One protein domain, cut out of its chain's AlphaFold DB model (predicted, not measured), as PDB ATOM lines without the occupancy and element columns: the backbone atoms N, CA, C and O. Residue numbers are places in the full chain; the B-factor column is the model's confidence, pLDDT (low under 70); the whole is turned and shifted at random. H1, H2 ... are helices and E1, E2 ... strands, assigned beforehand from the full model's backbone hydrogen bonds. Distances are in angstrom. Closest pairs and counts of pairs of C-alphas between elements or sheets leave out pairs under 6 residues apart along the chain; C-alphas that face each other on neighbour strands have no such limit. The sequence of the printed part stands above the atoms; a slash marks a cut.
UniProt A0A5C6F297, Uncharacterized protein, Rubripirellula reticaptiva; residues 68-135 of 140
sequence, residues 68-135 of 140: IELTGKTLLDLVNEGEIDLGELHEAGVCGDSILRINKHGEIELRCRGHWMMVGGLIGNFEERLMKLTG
ATOM      1  N   ILE A  68      -9.260  40.145 188.592       84.00
ATOM      2  CA  ILE A  68      -9.733  41.468 188.992       84.00
ATOM      3  C   ILE A  68      -9.589  42.380 187.781       84.00
ATOM      4  O   ILE A  68      -8.508  42.500 187.201       84.00
ATOM      5  N   GLU A  69     -10.698  42.995 187.379       86.19
ATOM      6  CA  GLU A  69     -10.713  44.005 186.325       86.19
ATOM      7  C   GLU A  69     -10.444  45.382 186.935       86.19
ATOM      8  O   GLU A  69     -11.075  45.780 187.914       86.19
ATOM      9  N   LEU A  70      -9.483  46.105 186.367       83.88
ATOM     10  CA  LEU A  70      -9.037  47.405 186.856       83.88
ATOM     11  C   LEU A  70      -8.562  48.297 185.715       83.88
ATOM     12  O   LEU A  70      -8.388  47.859 184.582       83.88
ATOM     13  N   THR A  71      -8.374  49.578 186.012       85.00
ATOM     14  CA  THR A  71      -7.926  50.561 185.017       85.00
ATOM     15  C   THR A  71      -6.410  50.702 185.009       85.00
ATOM     16  O   THR A  71      -5.745  50.422 186.008       85.00
ATOM     17  N   GLY A  72      -5.855  51.209 183.907       76.38
ATOM     18  CA  GLY A  72      -4.424  51.486 183.797       76.38
ATOM     19  C   GLY A  72      -3.939  52.432 184.878       76.38
ATOM     20  O   GLY A  72      -2.851  52.242 185.399       76.38
ATOM     21  N   LYS A  73      -4.774  53.381 185.314       79.69
ATOM     22  CA  LYS A  73      -4.443  54.265 186.434       79.69
ATOM     23  C   LYS A  73      -4.202  53.487 187.731       79.69
ATOM     24  O   LYS A  73      -3.253  53.784 188.444       79.69
ATOM     25  N   THR A  74      -5.034  52.489 188.015       78.12
ATOM     26  CA  THR A  74      -4.891  51.616 189.189       78.12
ATOM     27  C   THR A  74      -3.667  50.710 189.071       78.12
ATOM     28  O   THR A  74      -2.965  50.503 190.054       78.12
ATOM     29  N   LEU A  75      -3.382  50.196 187.870       78.12
ATOM     30  CA  LEU A  75      -2.178  49.404 187.628       78.12
ATOM     31  C   LEU A  75      -0.907  50.236 187.828       78.12
ATOM     32  O   LEU A  75       0.024  49.764 188.465       78.12
ATOM     33  N   LEU A  76      -0.878  51.470 187.323       74.56
ATOM     34  CA  LEU A  76       0.247  52.394 187.497       74.56
ATOM     35  C   LEU A  76       0.506  52.702 188.982       74.56
ATOM     36  O   LEU A  76       1.656  52.822 189.386       74.56
ATOM     37  N   ASP A  77      -0.552  52.777 189.794       75.44
ATOM     38  CA  ASP A  77      -0.454  52.960 191.247       75.44
ATOM     39  C   ASP A  77       0.077  51.696 191.956       75.44
ATOM     40  O   ASP A  77       0.884  51.785 192.878       75.44
ATOM     41  N   LEU A  78      -0.300  50.506 191.468       72.38
ATOM     42  CA  LEU A  78       0.190  49.212 191.961       72.38
ATOM     43  C   LEU A  78       1.661  48.942 191.587       72.38
ATOM     44  O   LEU A  78       2.383  48.312 192.356       72.38
ATOM     45  N   VAL A  79       2.085  49.384 190.401       69.00
ATOM     46  CA  VAL A  79       3.402  49.113 189.789       69.00
ATOM     47  C   VAL A  79       4.503  50.061 190.296       69.00
ATOM     48  O   VAL A  79       5.665  49.936 189.922       69.00
ATOM     49  N   ASN A  80       4.186  50.976 191.211       59.28
ATOM     50  CA  ASN A  80       5.021  52.142 191.507       59.28
ATOM     51  C   ASN A  80       6.362  51.876 192.237       59.28
ATOM     52  O   ASN A  80       7.089  52.822 192.515       59.28
ATOM     53  N   GLU A  81       6.758  50.627 192.507       51.56
ATOM     54  CA  GLU A  81       8.073  50.313 193.094       51.56
ATOM     55  C   GLU A  81       8.674  49.011 192.519       51.56
ATOM     56  O   GLU A  81       8.727  47.978 193.179       51.56
ATOM     57  N   GLY A  82       9.163  49.066 191.273       49.53
ATOM     58  CA  GLY A  82      10.240  48.178 190.801       49.53
ATOM     59  C   GLY A  82       9.862  46.876 190.083       49.53
ATOM     60  O   GLY A  82      10.762  46.086 189.807       49.53
ATOM     61  N   GLU A  83       8.588  46.638 189.756       56.12
ATOM     62  CA  GLU A  83       8.167  45.399 189.070       56.12
ATOM     63  C   GLU A  83       7.983  45.536 187.552       56.12
ATOM     64  O   GLU A  83       8.255  44.577 186.834       56.12
ATOM     65  N   ILE A  84       7.540  46.695 187.047       61.28
ATOM     66  CA  ILE A  84       7.357  46.944 185.607       61.28
ATOM     67  C   ILE A  84       7.762  48.384 185.285       61.28
ATOM     68  O   ILE A  84       7.394  49.313 186.006       61.28
ATOM     69  N   ASP A  85       8.511  48.575 184.199       63.84
ATOM     70  CA  ASP A  85       8.889  49.906 183.739       63.84
ATOM     71  C   ASP A  85       7.679  50.626 183.121       63.84
ATOM     72  O   ASP A  85       6.998  50.123 182.223       63.84
ATOM     73  N   LEU A  86       7.393  51.830 183.621       62.72
ATOM     74  CA  LEU A  86       6.279  52.656 183.148       62.72
ATOM     75  C   LEU A  86       6.432  53.023 181.661       62.72
ATOM     76  O   LEU A  86       5.425  53.245 180.985       62.72
ATOM     77  N   GLY A  87       7.670  53.078 181.157       64.81
ATOM     78  CA  GLY A  87       7.987  53.278 179.748       64.81
ATOM     79  C   GLY A  87       7.509  52.112 178.894       64.81
ATOM     80  O   GLY A  87       6.744  52.341 177.961       64.81
ATOM     81  N   GLU A  88       7.838  50.872 179.265       66.25
ATOM     82  CA  GLU A  88       7.364  49.672 178.555       66.25
ATOM     83  C   GLU A  88       5.834  49.563 178.577       66.25
ATOM     84  O   GLU A  88       5.212  49.206 177.576       66.25
ATOM     85  N   LEU A  89       5.202  49.942 179.693       69.06
ATOM     86  CA  LEU A  89       3.745  49.976 179.811       69.06
ATOM     87  C   LEU A  89       3.116  50.986 178.832       69.06
ATOM     88  O   LEU A  89       2.096  50.706 178.196       69.06
ATOM     89  N   HIS A  90       3.735  52.162 178.700       69.75
ATOM     90  CA  HIS A  90       3.301  53.209 177.782       69.75
ATOM     91  C   HIS A  90       3.550  52.824 176.318       69.75
ATOM     92  O   HIS A  90       2.683  53.045 175.471       69.75
ATOM     93  N   GLU A  91       4.687  52.189 176.020       68.81
ATOM     94  CA  GLU A  91       5.006  51.634 174.700       68.81
ATOM     95  C   GLU A  91       4.051  50.497 174.310       68.81
ATOM     96  O   GLU A  91       3.643  50.399 173.151       68.81
ATOM     97  N   ALA A  92       3.598  49.700 175.283       65.06
ATOM     98  CA  ALA A  92       2.552  48.693 175.108       65.06
ATOM     99  C   ALA A  92       1.143  49.298 174.917       65.06
ATOM    100  O   ALA A  92       0.187  48.573 174.634       65.06
ATOM    101  N   GLY A  93       0.988  50.620 175.047       68.44
ATOM    102  CA  GLY A  93      -0.286  51.316 174.870       68.44
ATOM    103  C   GLY A  93      -1.206  51.264 176.092       68.44
ATOM    104  O   GLY A  93      -2.411  51.508 175.965       68.44
ATOM    105  N   VAL A  94      -0.673  50.964 177.280       69.19
ATOM    106  CA  VAL A  94      -1.429  51.078 178.529       69.19
ATOM    107  C   VAL A  94      -1.562  52.557 178.890       69.19
ATOM    108  O   VAL A  94      -0.601  53.228 179.256       69.19
ATOM    109  N   CYS A  95      -2.781  53.078 178.790       69.06
ATOM    110  CA  CYS A  95      -3.145  54.419 179.233       69.06
ATOM    111  C   CYS A  95      -3.965  54.330 180.524       69.06
ATOM    112  O   CYS A  95      -4.545  53.293 180.835       69.06
ATOM    113  N   GLY A  96      -4.065  55.435 181.268       69.94
ATOM    114  CA  GLY A  96      -4.828  55.477 182.524       69.94
ATOM    115  C   GLY A  96      -6.302  55.062 182.388       69.94
ATOM    116  O   GLY A  96      -6.873  54.556 183.349       69.94
ATOM    117  N   ASP A  97      -6.878  55.236 181.195       75.69
ATOM    118  CA  ASP A  97      -8.260  54.880 180.838       75.69
ATOM    119  C   ASP A  97      -8.396  53.455 180.258       75.69
ATOM    120  O   ASP A  97      -9.492  52.976 179.984       75.69
ATOM    121  N   SER A  98      -7.279  52.749 180.055       78.44
ATOM    122  CA  SER A  98      -7.296  51.392 179.518       78.44
ATOM    123  C   SER A  98      -7.830  50.401 180.552       78.44
ATOM    124  O   SER A  98      -7.479  50.467 181.729       78.44
ATOM    125  N   ILE A  99      -8.637  49.444 180.098       85.50
ATOM    126  CA  ILE A  99      -9.136  48.346 180.935       85.50
ATOM    127  C   ILE A  99      -8.100  47.226 180.941       85.50
ATOM    128  O   ILE A  99      -7.659  46.781 179.881       85.50
ATOM    129  N   LEU A 100      -7.739  46.748 182.124       85.69
ATOM    130  CA  LEU A 100      -6.836  45.626 182.332       85.69
ATOM    131  C   LEU A 100      -7.472  44.583 183.239       85.69
ATOM    132  O   LEU A 100      -8.417  44.857 183.980       85.69
ATOM    133  N   ARG A 101      -6.919  43.380 183.188       86.75
ATOM    134  CA  ARG A 101      -7.264  42.274 184.068       86.75
ATOM    135  C   ARG A 101      -6.007  41.697 184.662       86.75
ATOM    136  O   ARG A 101      -5.017  41.519 183.960       86.75
ATOM    137  N   ILE A 102      -6.072  41.402 185.948       83.06
ATOM    138  CA  ILE A 102      -5.023  40.682 186.656       83.06
ATOM    139  C   ILE A 102      -5.607  39.349 187.077       83.06
ATOM    140  O   ILE A 102      -6.672  39.332 187.682       83.06
ATOM    141  N   ASN A 103      -4.940  38.245 186.755       84.88
ATOM    142  CA  ASN A 103      -5.304  36.921 187.260       84.88
ATOM    143  C   ASN A 103      -4.682  36.688 188.646       84.88
ATOM    144  O   ASN A 103      -3.657  37.283 188.975       84.88
ATOM    145  N   LYS A 104      -5.214  35.739 189.427       80.56
ATOM    146  CA  LYS A 104      -4.645  35.346 190.738       80.56
ATOM    147  C   LYS A 104      -3.169  34.914 190.716       80.56
ATOM    148  O   LYS A 104      -2.526  34.849 191.751       80.56
ATOM    149  N   HIS A 105      -2.635  34.575 189.543       78.62
ATOM    150  CA  HIS A 105      -1.223  34.221 189.370       78.62
ATOM    151  C   HIS A 105      -0.322  35.444 189.142       78.62
ATOM    152  O   HIS A 105       0.886  35.284 189.027       78.62
ATOM    153  N   GLY A 106      -0.904  36.642 189.036       78.12
ATOM    154  CA  GLY A 106      -0.192  37.889 188.769       78.12
ATOM    155  C   GLY A 106      -0.106  38.246 187.290       78.12
ATOM    156  O   GLY A 106       0.421  39.297 186.959       78.12
ATOM    157  N   GLU A 107      -0.632  37.426 186.379       83.81
ATOM    158  CA  GLU A 107      -0.639  37.739 184.943       83.81
ATOM    159  C   GLU A 107      -1.508  38.974 184.660       83.81
ATOM    160  O   GLU A 107      -2.678  38.994 185.049       83.81
ATOM    161  N   ILE A 108      -0.951  39.966 183.957       82.44
ATOM    162  CA  ILE A 108      -1.633  41.201 183.557       82.44
ATOM    163  C   ILE A 108      -1.978  41.148 182.069       82.44
ATOM    164  O   ILE A 108      -1.106  41.036 181.198       82.44
ATOM    165  N   GLU A 109      -3.259  41.330 181.777       85.12
ATOM    166  CA  GLU A 109      -3.814  41.384 180.433       85.12
ATOM    167  C   GLU A 109      -4.437  42.760 180.170       85.12
ATOM    168  O   GLU A 109      -5.299  43.226 180.911       85.12
ATOM    169  N   LEU A 110      -4.025  43.412 179.089       84.69
ATOM    170  CA  LEU A 110      -4.564  44.679 178.607       84.69
ATOM    171  C   LEU A 110      -5.671  44.440 177.589       84.69
ATOM    172  O   LEU A 110      -5.520  43.659 176.647       84.69
ATOM    173  N   ARG A 111      -6.762  45.192 177.717       83.94
ATOM    174  CA  ARG A 111      -7.816  45.226 176.713       83.94
ATOM    175  C   ARG A 111      -7.424  46.126 175.543       83.94
ATOM    176  O   ARG A 111      -7.530  47.348 175.612       83.94
ATOM    177  N   CYS A 112      -7.055  45.502 174.431       78.25
ATOM    178  CA  CYS A 112      -6.902  46.157 173.136       78.25
ATOM    179  C   CYS A 112      -8.250  46.218 172.387       78.25
ATOM    180  O   CYS A 112      -9.251  45.643 172.817       78.25
ATOM    181  N   ARG A 113      -8.282  46.877 171.214       77.56
ATOM    182  CA  ARG A 113      -9.477  47.137 170.363       77.56
ATOM    183  C   ARG A 113     -10.316  45.913 169.929       77.56
ATOM    184  O   ARG A 113     -11.294  46.077 169.208       77.56
ATOM    185  N   GLY A 114      -9.960  44.707 170.349       77.94
ATOM    186  CA  GLY A 114     -10.710  43.482 170.063       77.94
ATOM    187  C   GLY A 114     -10.096  42.207 170.641       77.94
ATOM    188  O   GLY A 114     -10.569  41.123 170.328       77.94
ATOM    189  N   HIS A 115      -9.039  42.316 171.448       80.50
ATOM    190  CA  HIS A 115      -8.366  41.177 172.065       80.50
ATOM    191  C   HIS A 115      -7.743  41.583 173.401       80.50
ATOM    192  O   HIS A 115      -7.535  42.770 173.660       80.50
ATOM    193  N   TRP A 116      -7.448  40.582 174.223       83.38
ATOM    194  CA  TRP A 116      -6.620  40.732 175.412       83.38
ATOM    195  C   TRP A 116      -5.168  40.486 175.019       83.38
ATOM    196  O   TRP A 116      -4.867  39.500 174.345       83.38
ATOM    197  N   MET A 117      -4.289  41.417 175.370       81.69
ATOM    198  CA  MET A 117      -2.852  41.309 175.154       81.69
ATOM    199  C   MET A 117      -2.176  41.159 176.509       81.69
ATOM    200  O   MET A 117      -2.368  41.993 177.387       81.69
ATOM    201  N   MET A 118      -1.381  40.109 176.680       82.25
ATOM    202  CA  MET A 118      -0.555  39.957 177.873       82.25
ATOM    203  C   MET A 118       0.554  41.010 177.842       82.25
ATOM    204  O   MET A 118       1.344  41.041 176.901       82.25
ATOM    205  N   VAL A 119       0.586  41.871 178.858       77.00
ATOM    206  CA  VAL A 119       1.593  42.939 178.984       77.00
ATOM    207  C   VAL A 119       2.715  42.506 179.919       77.00
ATOM    208  O   VAL A 119       3.871  42.836 179.684       77.00
ATOM    209  N   GLY A 120       2.395  41.727 180.953       77.56
ATOM    210  CA  GLY A 120       3.391  41.285 181.918       77.56
ATOM    211  C   GLY A 120       2.816  40.401 183.013       77.56
ATOM    212  O   GLY A 120       1.686  39.916 182.921       77.56
ATOM    213  N   GLY A 121       3.613  40.197 184.052       78.00
ATOM    214  CA  GLY A 121       3.223  39.468 185.247       78.00
ATOM    215  C   GLY A 121       3.773  40.157 186.487       78.00
ATOM    216  O   GLY A 121       4.919  40.592 186.497       78.00
ATOM    217  N   LEU A 122       2.943  40.251 187.514       75.38
ATOM    218  CA  LEU A 122       3.335  40.651 188.854       75.38
ATOM    219  C   LEU A 122       3.954  39.457 189.561       75.38
ATOM    220  O   LEU A 122       3.466  38.329 189.444       75.38
ATOM    221  N   ILE A 123       5.022  39.712 190.303       71.12
ATOM    222  CA  ILE A 123       5.754  38.678 191.023       71.12
ATOM    223  C   ILE A 123       5.797  39.010 192.510       71.12
ATOM    224  O   ILE A 123       5.885  40.158 192.930       71.12
ATOM    225  N   GLY A 124       5.749  37.976 193.344       72.25
ATOM    226  CA  GLY A 124       5.760  38.153 194.793       72.25
ATOM    227  C   GLY A 124       4.390  38.526 195.357       72.25
ATOM    228  O   GLY A 124       3.365  38.013 194.919       72.25
ATOM    229  N   ASN A 125       4.372  39.372 196.386       72.81
ATOM    230  CA  ASN A 125       3.216  39.553 197.269       72.81
ATOM    231  C   ASN A 125       2.239  40.640 196.768       72.81
ATOM    232  O   ASN A 125       1.825  41.531 197.513       72.81
ATOM    233  N   PHE A 126       1.907  40.602 195.475       76.94
ATOM    234  CA  PHE A 126       1.080  41.621 194.822       76.94
ATOM    235  C   PHE A 126      -0.391  41.566 195.260       76.94
ATOM    236  O   PHE A 126      -1.051  42.603 195.264       76.94
ATOM    237  N   GLU A 127      -0.887  40.391 195.663       76.06
ATOM    238  CA  GLU A 127      -2.261  40.162 196.125       76.06
ATOM    239  C   GLU A 127      -2.668  41.117 197.248       76.06
ATOM    240  O   GLU A 127      -3.675  41.817 197.143       76.06
ATOM    241  N   GLU A 128      -1.846  41.215 198.296       77.56
ATOM    242  CA  GLU A 128      -2.133  42.078 199.444       77.56
ATOM    243  C   GLU A 128      -2.180  43.560 199.058       77.56
ATOM    244  O   GLU A 128      -3.007  44.311 199.578       77.56
ATOM    245  N   ARG A 129      -1.305  44.001 198.145       77.31
ATOM    246  CA  ARG A 129      -1.301  45.389 197.659       77.31
ATOM    247  C   ARG A 129      -2.509  45.659 196.773       77.31
ATOM    248  O   ARG A 129      -3.142  46.698 196.917       77.31
ATOM    249  N   LEU A 130      -2.842  44.714 195.898       78.56
ATOM    250  CA  LEU A 130      -3.977  44.808 194.992       78.56
ATOM    251  C   LEU A 130      -5.284  44.916 195.780       78.56
ATOM    252  O   LEU A 130      -6.062  45.834 195.529       78.56
ATOM    253  N   MET A 131      -5.485  44.063 196.786       79.38
ATOM    254  CA  MET A 131      -6.643  44.142 197.680       79.38
ATOM    255  C   MET A 131      -6.639  45.428 198.517       79.38
ATOM    256  O   MET A 131      -7.687  46.041 198.682       79.38
ATOM    257  N   LYS A 132      -5.482  45.892 199.016       80.19
ATOM    258  CA  LYS A 132      -5.393  47.166 199.761       80.19
ATOM    259  C   LYS A 132      -5.735  48.388 198.908       80.19
ATOM    260  O   LYS A 132      -6.356  49.314 199.421       80.19
ATOM    261  N   LEU A 133      -5.321  48.403 197.641       77.38
ATOM    262  CA  LEU A 133      -5.541  49.526 196.725       77.38
ATOM    263  C   LEU A 133      -6.948  49.529 196.132       77.38
ATOM    264  O   LEU A 133      -7.578  50.577 196.034       77.38
ATOM    265  N   THR A 134      -7.435  48.363 195.711       75.44
ATOM    266  CA  THR A 134      -8.726  48.253 195.021       75.44
ATOM    267  C   THR A 134      -9.882  47.982 195.972       75.44
ATOM    268  O   THR A 134     -11.016  48.341 195.666       75.44
ATOM    269  N   GLY A 135      -9.622  47.344 197.117       77.62
ATOM    270  CA  GLY A 135     -10.662  46.789 197.982       77.62
ATOM    271  C   GLY A 135     -11.482  45.682 197.312       77.62
ATOM    272  O   GLY A 135     -12.543  45.332 197.824       77.62
TER     273      GLY A 135
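AT A GLANCE: This is residues 68 to 135 of the 140 residues of an uncharacterized protein of Rubripirellula reticaptiva (UniProt A0A5C6F297). A strongly twisted sheet of four antiparallel strands makes a wall, with the short helix H1 over one face, along E2. The last helix, H3, packs on H1 near edge strand E1, and the short helix H2 grazes the sheet near the other edge strand, E4. The printed part has 68 residues, with three named helices and four named strands in the order E1, H1, H2, E2, E3, E4, H3; the sheet order is E1, E2, E3, E4, and the class is mixed, helices and strands. The whole is compact, with a radius of gyration of the C-alphas of 10.9 A and a rounded outline of 30 by 21 by 19 A.

HOW THE PARTS SIT: E1, residues 68 to 71, is an edge strand and the antiparallel neighbour of E2, residues 99 to 103, with N 70 and O 100 within hydrogen-bond range at 2.9 A. H1, residues 72 to 78, is on the sheet and lies over E2 at a height over the sheet of 10.0 A, though its local plane is fitted to just 6 C-alphas of the sheet. On the local plane its line and that of E2 stand at 2 degrees, along the strands. H2, residues 86 to 91, is close to H1 but not clearly touching; their closest C-alphas, of Leu 76 and Leu 86, are 7.4 A apart. H2 is only just on the sheet, with 5 pairs of C-alphas within 10 A, and only grazes it with residues 88 to 89. E2 and E3, residues 107 to 111, form a hairpin, with N 101 and O 109 at 2.8 A. E3 and E4, residues 116 to 121, form another, with N 110 and O 117 at 2.8 A. E2, E3 and E4 make a meander, each strand the antiparallel neighbour of the one before. H3, residues 126 to 134, touches H1 at a steep tilt of 58 degrees, opposite ways; their closest C-alphas, of Leu 78 and Leu 130, are 6.8 A apart. H3 only grazes the sheet, with residues 127 to 134. H2 and H3 are apart. In H1, H2 and H3 every O i to N i+4 pair is within hydrogen-bond range.

IN THESE COORDINATES: E1 begins at C-alpha 68, (-9.733, 41.468, 188.992), and is 10.1 A long; H1 is 9.6 A and H2 8.6 A. E2 measures 13.6 A, E3 13.2 A and E4 14.0 A. H3, 11.8 A long, ends at C-alpha 134, (-8.726, 48.253, 195.021).

THE WHOLE: The C-alphas farthest apart, of Gly 114 and Asn 125, are 30.8 A apart. The printed part has no cut and no long link. Mean pLDDT of the printed part is 75.4, and residues 79 to 96 are under 70.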